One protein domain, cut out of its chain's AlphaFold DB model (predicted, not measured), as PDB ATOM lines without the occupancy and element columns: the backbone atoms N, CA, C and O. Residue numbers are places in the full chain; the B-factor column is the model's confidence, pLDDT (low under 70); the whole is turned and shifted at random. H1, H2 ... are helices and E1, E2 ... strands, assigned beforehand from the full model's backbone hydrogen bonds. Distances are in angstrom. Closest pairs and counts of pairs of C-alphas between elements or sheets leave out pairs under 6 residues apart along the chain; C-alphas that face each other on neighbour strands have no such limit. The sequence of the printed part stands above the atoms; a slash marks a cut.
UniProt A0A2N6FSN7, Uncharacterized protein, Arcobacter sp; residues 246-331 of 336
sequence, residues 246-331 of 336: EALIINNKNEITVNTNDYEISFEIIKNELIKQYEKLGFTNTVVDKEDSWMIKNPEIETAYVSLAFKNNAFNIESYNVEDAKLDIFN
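What this domain is: This is residues 246 to 331 of the 336 residues of an uncharacterized protein of Arcobacter sp (UniProt A0A2N6FSN7). A twisted sheet of six strands forms a wall, with the helix H1 packed lengthwise over E5 on one face; the short helix H2 only grazes the sheet, near E2 and E1. The sheet's order is E2, E1, E6, E5, E4, E3, mixed. The printed part has 86 residues, with named elements in the order E1 E2 H1 E3 E4 E5 E6 H2, class mixed, helices and strands. It is compact, radius of gyration of the C-alphas 12.4 A, and elongated, spanning 40 by 23 by 21 A.

Where its parts are: Begin with E6, residues 314 to 320, 19.1 A from first to last C-alpha, and E5, residues 305 to 311, 18.3 A. Then find E4, residues 293 to 297, E3, residues 285 to 290, and E2, residues 255 to 259. E1, residues 246 to 251, starts from C-alpha 246 at (175.571, 196.185, 154.806). From C-alpha 267 at (165.550, 200.307, 163.412), H1 runs 17.7 A to residue 279. H2, residues 327 to 330, ends with C-alpha 330 at (164.253, 197.990, 151.672).

How they stand to each other: E3 E4 E5 E6 form a meander, each strand the antiparallel neighbour of the one before; look at N 287 and O 295, 2.9 A, N 294 and O 308, 2.8 A, and N 307 and O 318, 2.8 A, within hydrogen-bond range. E1 and E6 are parallel at 15 degrees, with N 317 and O 250 at 2.8 A. The hairpin E1 and E2 has N 247 and O 258 at 2.8 A. H1 and the sheet make two layers, a helix on one face: height over the sheet 9.0 A, along E5 at 10 degrees on the local plane, closest C-alphas Lys 271 and Leu 308, 7.0 A. In H1 every O i to N i+4 pair is within range; H2 is too short for one. H2's closest C-alpha to E2 is Leu 327 to Ile 256, 7.0 A.

The domain as a whole: The C-alphas farthest apart, Asn 261 and Glu 300, are 40.4 A apart. The printed part has no cut and no long link. Look for pLDDT under 70 at residues 246, 260 to 263, 313 and 331.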
ATOM      1  N   GLU A 246     176.507 197.217 155.191       65.62
ATOM      2  CA  GLU A 246     175.571 196.185 154.806       65.62
ATOM      3  C   GLU A 246     174.707 195.859 156.025       65.62
ATOM      4  O   GLU A 246     175.182 195.317 157.026       65.62
ATOM      5  N   ALA A 247     173.425 196.206 155.947       75.88
ATOM      6  CA  ALA A 247     172.420 195.814 156.918       75.88
ATOM      7  C   ALA A 247     171.765 194.508 156.457       75.88
ATOM      8  O   ALA A 247     171.211 194.436 155.360       75.88
ATOM      9  N   LEU A 248     171.812 193.477 157.303       81.00
ATOM     10  CA  LEU A 248     171.108 192.218 157.069       81.00
ATOM     11  C   LEU A 248     169.688 192.313 157.640       81.00
ATOM     12  O   LEU A 248     169.513 192.561 158.837       81.00
ATOM     13  N   ILE A 249     168.685 192.098 156.790       84.50
ATOM     14  CA  ILE A 249     167.267 192.074 157.161       84.50
ATOM     15  C   ILE A 249     166.717 190.685 156.835       84.50
ATOM     16  O   ILE A 249     166.801 190.222 155.698       84.50
ATOM     17  N   ILE A 250     166.157 190.019 157.838       85.06
ATOM     18  CA  ILE A 250     165.699 188.629 157.768       85.06
ATOM     19  C   ILE A 250     164.208 188.601 158.099       85.06
ATOM     20  O   ILE A 250     163.796 189.210 159.084       85.06
ATOM     21  N   ASN A 251     163.407 187.877 157.316       86.00
ATOM     22  CA  ASN A 251     162.060 187.468 157.712       86.00
ATOM     23  C   ASN A 251     161.932 185.934 157.757       86.00
ATOM     24  O   ASN A 251     162.892 185.217 157.486       86.00
ATOM     25  N   ASN A 252     160.740 185.411 158.061       81.25
ATOM     26  CA  ASN A 252     160.504 183.965 158.167       81.25
ATOM     27  C   ASN A 252     160.891 183.131 156.928       81.25
ATOM     28  O   ASN A 252     161.074 181.920 157.049       81.25
ATOM     29  N   LYS A 253     160.939 183.732 155.731       77.69
ATOM     30  CA  LYS A 253     161.133 183.021 154.454       77.69
ATOM     31  C   LYS A 253     162.343 183.491 153.650       77.69
ATOM     32  O   LYS A 253     162.867 182.709 152.862       77.69
ATOM     33  N   ASN A 254     162.760 184.739 153.823       82.19
ATOM     34  CA  ASN A 254     163.708 185.439 152.970       82.19
ATOM     35  C   ASN A 254     164.723 186.223 153.809       82.19
ATOM     36  O   ASN A 254     164.415 186.710 154.897       82.19
ATOM     37  N   GLU A 255     165.906 186.428 153.241       82.62
ATOM     38  CA  GLU A 255     166.928 187.339 153.750       82.62
ATOM     39  C   GLU A 255     167.345 188.306 152.641       82.62
ATOM     40  O   GLU A 255     167.413 187.928 151.468       82.62
ATOM     41  N   ILE A 256     167.601 189.560 153.006       80.56
ATOM     42  CA  ILE A 256     168.190 190.552 152.109       80.56
ATOM     43  C   ILE A 256     169.348 191.260 152.805       80.56
ATOM     44  O   ILE A 256     169.300 191.546 154.002       80.56
ATOM     45  N   THR A 257     170.366 191.590 152.021       77.25
ATOM     46  CA  THR A 257     171.467 192.451 152.445       77.25
ATOM     47  C   THR A 257     171.310 193.789 151.749       77.25
ATOM     48  O   THR A 257     171.204 193.834 150.521       77.25
ATOM     49  N   VAL A 258     171.284 194.874 152.517       75.44
ATOM     50  CA  VAL A 258     171.134 196.223 151.972       75.44
ATOM     51  C   VAL A 258     172.393 197.034 152.206       75.44
ATOM     52  O   VAL A 258     172.849 197.148 153.339       75.44
ATOM     53  N   ASN A 259     172.920 197.631 151.138       71.31
ATOM     54  CA  ASN A 259     174.071 198.517 151.220       71.31
ATOM     55  C   ASN A 259     173.674 199.851 151.880       71.31
ATOM     56  O   ASN A 259     172.901 200.622 151.315       71.31
ATOM     57  N   THR A 260     174.210 200.133 153.064       68.19
ATOM     58  CA  THR A 260     173.908 201.337 153.848       68.19
ATOM     59  C   THR A 260     174.707 202.570 153.413       68.19
ATOM     60  O   THR A 260     174.556 203.629 154.015       68.19
ATOM     61  N   ASN A 261     175.565 202.467 152.388       62.84
ATOM     62  CA  ASN A 261     176.233 203.638 151.800       62.84
ATOM     63  C   ASN A 261     175.263 204.532 151.024       62.84
ATOM     64  O   ASN A 261     175.419 205.750 151.017       62.84
ATOM     65  N   ASP A 262     174.290 203.910 150.358       58.62
ATOM     66  CA  ASP A 262     173.357 204.595 149.464       58.62
ATOM     67  C   ASP A 262     172.077 205.026 150.201       58.62
ATOM     68  O   ASP A 262     171.353 205.907 149.738       58.62
ATOM     69  N   TYR A 263     171.797 204.413 151.358       66.25
ATOM     70  CA  TYR A 263     170.592 204.655 152.143       66.25
ATOM     71  C   TYR A 263     170.821 204.356 153.630       66.25
ATOM     72  O   TYR A 263     171.264 203.268 153.995       66.25
ATOM     73  N   GLU A 264     170.492 205.304 154.507       70.38
ATOM     74  CA  GLU A 264     170.561 205.086 155.953       70.38
ATOM     75  C   GLU A 264     169.444 204.118 156.370       70.38
ATOM     76  O   GLU A 264     168.264 204.422 156.227       70.38
ATOM     77  N   ILE A 265     169.808 202.935 156.871       77.94
ATOM     78  CA  ILE A 265     168.857 201.973 157.438       77.94
ATOM     79  C   ILE A 265     169.023 201.959 158.946       77.94
ATOM     80  O   ILE A 265     170.075 201.600 159.471       77.94
ATOM     81  N   SER A 266     167.950 202.319 159.640       83.69
ATOM     82  CA  SER A 266     167.857 202.277 161.093       83.69
ATOM     83  C   SER A 266     166.654 201.447 161.531       83.69
ATOM     84  O   SER A 266     165.724 201.196 160.757       83.69
ATOM     85  N   PHE A 267     166.660 201.036 162.801       82.44
ATOM     86  CA  PHE A 267     165.550 200.307 163.412       82.44
ATOM     87  C   PHE A 267     164.216 201.042 163.233       82.44
ATOM     88  O   PHE A 267     163.220 200.436 162.847       82.44
ATOM     89  N   GLU A 268     164.217 202.363 163.429       84.75
ATOM     90  CA  GLU A 268     163.028 203.204 163.278       84.75
ATOM     91  C   GLU A 268     162.531 203.276 161.830       84.75
ATOM     92  O   GLU A 268     161.325 203.289 161.590       84.75
ATOM     93  N   ILE A 269     163.426 203.259 160.840       86.25
ATOM     94  CA  ILE A 269     163.024 203.234 159.426       86.25
ATOM     95  C   ILE A 269     162.303 201.921 159.102       86.25
ATOM     96  O   ILE A 269     161.210 201.945 158.533       86.25
ATOM     97  N   ILE A 270     162.864 200.782 159.522       88.00
ATOM     98  CA  ILE A 270     162.250 199.464 159.302       88.00
ATOM     99  C   ILE A 270     160.922 199.358 160.060       88.00
ATOM    100  O   ILE A 270     159.921 198.934 159.485       88.00
ATOM    101  N   LYS A 271     160.885 199.789 161.325       90.31
ATOM    102  CA  LYS A 271     159.672 199.823 162.155       90.31
ATOM    103  C   LYS A 271     158.558 200.632 161.490       90.31
ATOM    104  O   LYS A 271     157.450 200.123 161.345       90.31
ATOM    105  N   ASN A 272     158.846 201.850 161.034       89.50
ATOM    106  CA  ASN A 272     157.858 202.702 160.370       89.50
ATOM    107  C   ASN A 272     157.320 202.073 159.081       89.50
ATOM    108  O   ASN A 272     156.130 202.180 158.787       89.50
ATOM    109  N   GLU A 273     158.170 201.390 158.320       90.00
ATOM    110  CA  GLU A 273     157.737 200.735 157.091       90.00
ATOM    111  C   GLU A 273     156.909 199.466 157.355       90.00
ATOM    112  O   GLU A 273     155.929 199.203 156.656       90.00
ATOM    113  N   LEU A 274     157.230 198.711 158.413       90.75
ATOM    114  CA  LEU A 274     156.392 197.607 158.883       90.75
ATOM    115  C   LEU A 274     155.028 198.108 159.369       90.75
ATOM    116  O   LEU A 274     154.009 197.517 159.015       90.75
ATOM    117  N   ILE A 275     154.980 199.222 160.107       90.69
ATOM    118  CA  ILE A 275     153.715 199.847 160.520       90.69
ATOM    119  C   ILE A 275     152.856 200.155 159.289       90.69
ATOM    120  O   ILE A 275     151.718 199.704 159.223       90.69
ATOM    121  N   LYS A 276     153.404 200.812 158.258       90.44
ATOM    122  CA  LYS A 276     152.649 201.120 157.027       90.44
ATOM    123  C   LYS A 276     152.120 199.879 156.303       90.44
ATOM    124  O   LYS A 276     151.045 199.937 155.699       90.44
ATOM    125  N   GLN A 277     152.880 198.782 156.303       90.62
ATOM    126  CA  GLN A 277     152.456 197.523 155.687       90.62
ATOM    127  C   GLN A 277     151.294 196.884 156.452       90.62
ATOM    128  O   GLN A 277     150.306 196.480 155.839       90.62
ATOM    129  N   TYR A 278     151.402 196.809 157.779       91.25
ATOM    130  CA  TYR A 278     150.502 196.009 158.607       91.25
ATOM    131  C   TYR A 278     149.329 196.792 159.207       91.25
ATOM    132  O   TYR A 278     148.300 196.189 159.515       91.25
ATOM    133  N   GLU A 279     149.397 198.122 159.277       90.56
ATOM    134  CA  GLU A 279     148.259 198.973 159.657       90.56
ATOM    135  C   GLU A 279     147.086 198.782 158.681       90.56
ATOM    136  O   GLU A 279     145.935 198.645 159.096       90.56
ATOM    137  N   LYS A 280     147.380 198.624 157.381       88.38
ATOM    138  CA  LYS A 280     146.386 198.288 156.343       88.38
ATOM    139  C   LYS A 280     145.702 196.934 156.562       88.38
ATOM    140  O   LYS A 280     144.637 196.696 156.003       88.38
ATOM    141  N   LEU A 281     146.321 196.055 157.347       88.56
ATOM    142  CA  LEU A 281     145.833 194.718 157.690       88.56
ATOM    143  C   LEU A 281     145.213 194.670 159.099       88.56
ATOM    144  O   LEU A 281     144.950 193.586 159.617       88.56
ATOM    145  N   GLY A 282     144.995 195.829 159.734       88.00
ATOM    146  CA  GLY A 282     144.346 195.936 161.043       88.00
ATOM    147  C   GLY A 282     145.271 195.714 162.243       88.00
ATOM    148  O   GLY A 282     144.788 195.575 163.366       88.00
ATOM    149  N   PHE A 283     146.592 195.686 162.054       93.06
ATOM    150  CA  PHE A 283     147.544 195.638 163.166       93.06
ATOM    151  C   PHE A 283     147.733 197.045 163.728       93.06
ATOM    152  O   PHE A 283     148.377 197.882 163.105       93.06
ATOM    153  N   THR A 284     147.162 197.305 164.903       89.94
ATOM    154  CA  THR A 284     147.172 198.636 165.542       89.94
ATOM    155  C   THR A 284     147.598 198.600 167.008       89.94
ATOM    156  O   THR A 284     147.899 199.641 167.586       89.94
ATOM    157  N   ASN A 285     147.652 197.416 167.628       90.75
ATOM    158  CA  ASN A 285     147.953 197.284 169.049       90.75
ATOM    159  C   ASN A 285     149.436 196.974 169.280       90.75
ATOM    160  O   ASN A 285     149.858 195.815 169.210       90.75
ATOM    161  N   THR A 286     150.230 198.009 169.555       91.44
ATOM    162  CA  THR A 286     151.638 197.860 169.940       91.44
ATOM    163  C   THR A 286     151.739 197.292 171.353       91.44
ATOM    164  O   THR A 286     151.268 197.886 172.317       91.44
ATOM    165  N   VAL A 287     152.382 196.135 171.475       89.69
ATOM    166  CA  VAL A 287     152.506 195.370 172.730       89.69
ATOM    167  C   VAL A 287     153.936 195.338 173.263       89.69
ATOM    168  O   VAL A 287     154.143 195.085 174.448       89.69
ATOM    169  N   VAL A 288     154.923 195.617 172.411       87.31
ATOM    170  CA  VAL A 288     156.318 195.846 172.803       87.31
ATOM    171  C   VAL A 288     156.828 197.045 172.018       87.31
ATOM    172  O   VAL A 288     156.716 197.060 170.795       87.31
ATOM    173  N   ASP A 289     157.391 198.027 172.717       90.06
ATOM    174  CA  ASP A 289     158.046 199.185 172.110       90.06
ATOM    175  C   ASP A 289     159.303 199.537 172.914       90.06
ATOM    176  O   ASP A 289     159.239 200.137 173.989       90.06
ATOM    177  N   LYS A 290     160.445 199.045 172.442       85.38
ATOM    178  CA  LYS A 290     161.784 199.265 172.996       85.38
ATOM    179  C   LYS A 290     162.714 199.687 171.864       85.38
ATOM    180  O   LYS A 290     162.419 199.444 170.698       85.38
ATOM    181  N   GLU A 291     163.863 200.252 172.222       74.56
ATOM    182  CA  GLU A 291     164.854 200.752 171.257       74.56
ATOM    183  C   GLU A 291     165.350 199.683 170.261       74.56
ATOM    184  O   GLU A 291     165.677 200.010 169.126       74.56
ATOM    185  N   ASP A 292     165.383 198.410 170.661       80.94
ATOM    186  CA  ASP A 292     165.906 197.281 169.877       80.94
ATOM    187  C   ASP A 292     164.863 196.187 169.585       80.94
ATOM    188  O   ASP A 292     165.170 195.162 168.964       80.94
ATOM    189  N   SER A 293     163.625 196.372 170.048       87.62
ATOM    190  CA  SER A 293     162.570 195.367 169.965       87.62
ATOM    191  C   SER A 293     161.199 196.018 169.894       87.62
ATOM    192  O   SER A 293     160.814 196.805 170.754       87.62
ATOM    193  N   TRP A 294     160.417 195.608 168.906       95.19
ATOM    194  CA  TRP A 294     159.082 196.126 168.660       95.19
ATOM    195  C   TRP A 294     158.134 194.993 168.265       95.19
ATOM    196  O   TRP A 294     158.542 194.048 167.592       95.19
ATOM    197  N   MET A 295     156.876 195.057 168.700       93.31
ATOM    198  CA  MET A 295     155.851 194.081 168.330       93.31
ATOM    199  C   MET A 295     154.473 194.727 168.258       93.31
ATOM    200  O   MET A 295     154.049 195.412 169.193       93.31
ATOM    201  N   ILE A 296     153.747 194.416 167.187       94.19
ATOM    202  CA  ILE A 296     152.367 194.830 166.960       94.19
ATOM    203  C   ILE A 296     151.460 193.613 166.778       94.19
ATOM    204  O   ILE A 296     151.854 192.594 166.205       94.19
ATOM    205  N   LYS A 297     150.232 193.717 167.282       93.88
ATOM    206  CA  LYS A 297     149.192 192.692 167.173       93.88
ATOM    207  C   LYS A 297     147.945 193.225 166.486       93.88
ATOM    208  O   LYS A 297     147.640 194.419 166.555       93.88
ATOM    209  N   ASN A 298     147.207 192.308 165.869       92.50
ATOM    210  CA  ASN A 298     145.865 192.575 165.375       92.50
ATOM    211  C   ASN A 298     144.858 192.408 166.539       92.50
ATOM    212  O   ASN A 298     144.816 191.332 167.138       92.50
ATOM    213  N   PRO A 299     144.061 193.436 166.893       87.38
ATOM    214  CA  PRO A 299     143.081 193.344 167.978       87.38
ATOM    215  C   PRO A 299     141.978 192.302 167.742       87.38
ATOM    216  O   PRO A 299     141.419 191.783 168.703       87.38
ATOM    217  N   GLU A 300     141.656 192.007 166.481       88.12
ATOM    218  CA  GLU A 300     140.599 191.069 166.090       88.12
ATOM    219  C   GLU A 300     141.111 189.624 165.980       88.12
ATOM    220  O   GLU A 300     140.331 188.678 166.096       88.12
ATOM    221  N   ILE A 301     142.423 189.436 165.793       88.38
ATOM    222  CA  ILE A 301     143.067 188.124 165.655       88.38
ATOM    223  C   ILE A 301     144.147 187.980 166.729       88.38
ATOM    224  O   ILE A 301     145.320 188.264 166.501       88.38
ATOM    225  N   GLU A 302     143.754 187.477 167.900       79.44
ATOM    226  CA  GLU A 302     144.597 187.405 169.107       79.44
ATOM    227  C   GLU A 302     145.937 186.669 168.906       79.44
ATOM    228  O   GLU A 302     146.945 186.979 169.554       79.44
ATOM    229  N   THR A 303     145.960 185.703 167.985       87.25
ATOM    230  CA  THR A 303     147.154 184.905 167.677       87.25
ATOM    231  C   THR A 303     148.087 185.571 166.673       87.25
ATOM    232  O   THR A 303     149.234 185.151 166.592       87.25
ATOM    233  N   ALA A 304     147.652 186.587 165.926       90.50
ATOM    234  CA  ALA A 304     148.462 187.191 164.877       90.50
ATOM    235  C   ALA A 304     149.365 188.305 165.420       90.50
ATOM    236  O   ALA A 304     148.913 189.214 166.123       90.50
ATOM    237  N   TYR A 305     150.650 188.255 165.069       91.06
ATOM    238  CA  TYR A 305     151.620 189.275 165.459       91.06
ATOM    239  C   TYR A 305     152.675 189.506 164.383       91.06
ATOM    240  O   TYR A 305     152.958 188.634 163.561       91.06
ATOM    241  N   VAL A 306     153.271 190.693 164.439       93.12
ATOM    242  CA  VAL A 306     154.491 191.040 163.717       93.12
ATOM    243  C   VAL A 306     155.470 191.618 164.723       93.12
ATOM    244  O   VAL A 306     155.102 192.502 165.500       93.12
ATOM    245  N   SER A 307     156.703 191.129 164.729       92.94
ATOM    246  CA  SER A 307     157.759 191.646 165.594       92.94
ATOM    247  C   SER A 307     159.024 191.964 164.820       92.94
ATOM    248  O   SER A 307     159.413 191.216 163.930       92.94
ATOM    249  N   LEU A 308     159.681 193.048 165.217       92.81
ATOM    250  CA  LEU A 308     160.998 193.462 164.764       92.81
ATOM    251  C   LEU A 308     161.961 193.387 165.950       92.81
ATOM    252  O   LEU A 308     161.689 193.953 167.009       92.81
ATOM    253  N   ALA A 309     163.098 192.724 165.777       89.44
ATOM    254  CA  ALA A 309     164.150 192.682 166.783       89.44
ATOM    255  C   ALA A 309     165.523 192.864 166.142       89.44
ATOM    256  O   ALA A 309     165.884 192.137 165.213       89.44
ATOM    257  N   PHE A 310     166.321 193.785 166.678       82.25
ATOM    258  CA  PHE A 310     167.724 193.895 166.309       82.25
ATOM    259  C   PHE A 310     168.555 192.978 167.205       82.25
ATOM    260  O   PHE A 310     168.787 193.259 168.378       82.25
ATOM    261  N   LYS A 311     168.971 191.829 166.667       78.19
ATOM    262  CA  LYS A 311     169.758 190.825 167.399       78.19
ATOM    263  C   LYS A 311     170.814 190.236 166.485       78.19
ATOM    264  O   LYS A 311     170.566 190.007 165.306       78.19
ATOM    265  N   ASN A 312     171.994 189.961 167.038       73.44
ATOM    266  CA  ASN A 312     173.128 189.391 166.303       73.44
ATOM    267  C   ASN A 312     173.558 190.211 165.070       73.44
ATOM    268  O   ASN A 312     174.081 189.636 164.116       73.44
ATOM    269  N   ASN A 313     173.399 191.541 165.117       67.75
ATOM    270  CA  ASN A 313     173.714 192.454 164.013       67.75
ATOM    271  C   ASN A 313     172.836 192.242 162.762       67.75
ATOM    272  O   ASN A 313     173.290 192.458 161.642       67.75
ATOM    273  N   ALA A 314     171.599 191.784 162.963       79.56
ATOM    274  CA  ALA A 314     170.584 191.637 161.929       79.56
ATOM    275  C   ALA A 314     169.231 192.150 162.438       79.56
ATOM    276  O   ALA A 314     168.902 192.015 163.623       79.56
ATOM    277  N   PHE A 315     168.442 192.713 161.528       87.31
ATOM    278  CA  PHE A 315     167.045 193.049 161.769       87.31
ATOM    279  C   PHE A 315     166.196 191.812 161.489       87.31
ATOM    280  O   PHE A 315     166.070 191.390 160.343       87.31
ATOM    281  N   ASN A 316     165.639 191.214 162.538       88.44
ATOM    282  CA  ASN A 316     164.807 190.020 162.435       88.44
ATOM    283  C   ASN A 316     163.340 190.429 162.474       88.44
ATOM    284  O   ASN A 316     162.907 191.070 163.433       88.44
ATOM    285  N   ILE A 317     162.599 190.056 161.437       91.44
ATOM    286  CA  ILE A 317     161.175 190.315 161.277       91.44
ATOM    287  C   ILE A 317     160.447 188.978 161.358       91.44
ATOM    288  O   ILE A 317     160.556 188.141 160.468       91.44
ATOM    289  N   GLU A 318     159.678 188.778 162.416       89.69
ATOM    290  CA  GLU A 318     158.847 187.586 162.560       89.69
ATOM    291  C   GLU A 318     157.387 187.967 162.356       89.69
ATOM    292  O   GLU A 318     156.881 188.881 163.009       89.69
ATOM    293  N   SER A 319     156.715 187.244 161.466       89.75
ATOM    294  CA  SER A 319     155.282 187.372 161.205       89.75
ATOM    295  C   SER A 319     154.589 186.059 161.564       89.75
ATOM    296  O   SER A 319     155.038 184.985 161.174       89.75
ATOM    297  N   TYR A 320     153.492 186.093 162.308       89.31
ATOM    298  CA  TYR A 320     152.763 184.879 162.674       89.31
ATOM    299  C   TYR A 320     151.274 185.055 162.407       89.31
ATOM    300  O   TYR A 320     150.696 186.086 162.751       89.31
ATOM    301  N   ASN A 321     150.661 184.051 161.769       86.25
ATOM    302  CA  ASN A 321     149.275 184.084 161.281       86.25
ATOM    303  C   ASN A 321     148.945 185.308 160.401       86.25
ATOM    304  O   ASN A 321     147.811 185.783 160.374       86.25
ATOM    305  N   VAL A 322     149.938 185.803 159.659       89.31
ATOM    306  CA  VAL A 322     149.820 186.890 158.682       89.31
ATOM    307  C   VAL A 322     150.859 186.690 157.576       89.31
ATOM    308  O   VAL A 322     151.828 185.953 157.761       89.31
ATOM    309  N   GLU A 323     150.649 187.304 156.414       86.56
ATOM    310  CA  GLU A 323     151.629 187.301 155.326       86.56
ATOM    311  C   GLU A 323     152.959 187.937 155.775       86.56
ATOM    312  O   GLU A 323     152.971 188.918 156.527       86.56
ATOM    313  N   ASP A 324     154.080 187.359 155.335       85.25
ATOM    314  CA  ASP A 324     155.422 187.824 155.700       85.25
ATOM    315  C   ASP A 324     155.720 189.203 155.105       85.25
ATOM    316  O   ASP A 324     155.245 189.551 154.021       85.25
ATOM    317  N   ALA A 325     156.550 189.980 155.802       83.19
ATOM    318  CA  ALA A 325     156.880 191.336 155.386       83.19
ATOM    319  C   ALA A 325     157.580 191.335 154.023       83.19
ATOM    320  O   ALA A 325     158.527 190.573 153.798       83.19
ATOM    321  N   LYS A 326     157.161 192.228 153.122       85.25
ATOM    322  CA  LYS A 326     157.819 192.386 151.822       85.25
ATOM    323  C   LYS A 326     159.148 193.094 152.038       85.25
ATOM    324  O   LYS A 326     159.171 194.280 152.346       85.25
ATOM    325  N   LEU A 327     160.250 192.360 151.893       81.25
ATOM    326  CA  LEU A 327     161.592 192.896 152.142       81.25
ATOM    327  C   LEU A 327     162.116 193.761 150.989       81.25
ATOM    328  O   LEU A 327     162.954 194.625 151.208       81.25
ATOM    329  N   ASP A 328     161.598 193.569 149.773       75.81
ATOM    330  CA  ASP A 328     162.072 194.252 148.561       75.81
ATOM    331  C   ASP A 328     162.013 195.783 148.647       75.81
ATOM    332  O   ASP A 328     162.835 196.461 148.043       75.81
ATOM    333  N   ILE A 329     161.101 196.327 149.453       76.19
ATOM    334  CA  ILE A 329     160.969 197.771 149.693       76.19
ATOM    335  C   ILE A 329     162.195 198.385 150.381       76.19
ATOM    336  O   ILE A 329     162.393 199.594 150.324       76.19
ATOM    337  N   PHE A 330     163.012 197.561 151.039       76.00
ATOM    338  CA  PHE A 330     164.253 197.990 151.672       76.00
ATOM    339  C   PHE A 330     165.448 197.880 150.716       76.00
ATOM    340  O   PHE A 330     166.552 198.247 151.100       76.00
ATOM    341  N   ASN A 331     165.262 197.389 149.483       68.44
ATOM    342  CA  ASN A 331     166.320 197.259 148.487       68.44
ATOM    343  C   ASN A 331     166.117 198.261 147.330       68.44
ATOM    344  O   ASN A 331     165.337 197.987 146.415       68.44
TER     345      ASN A 331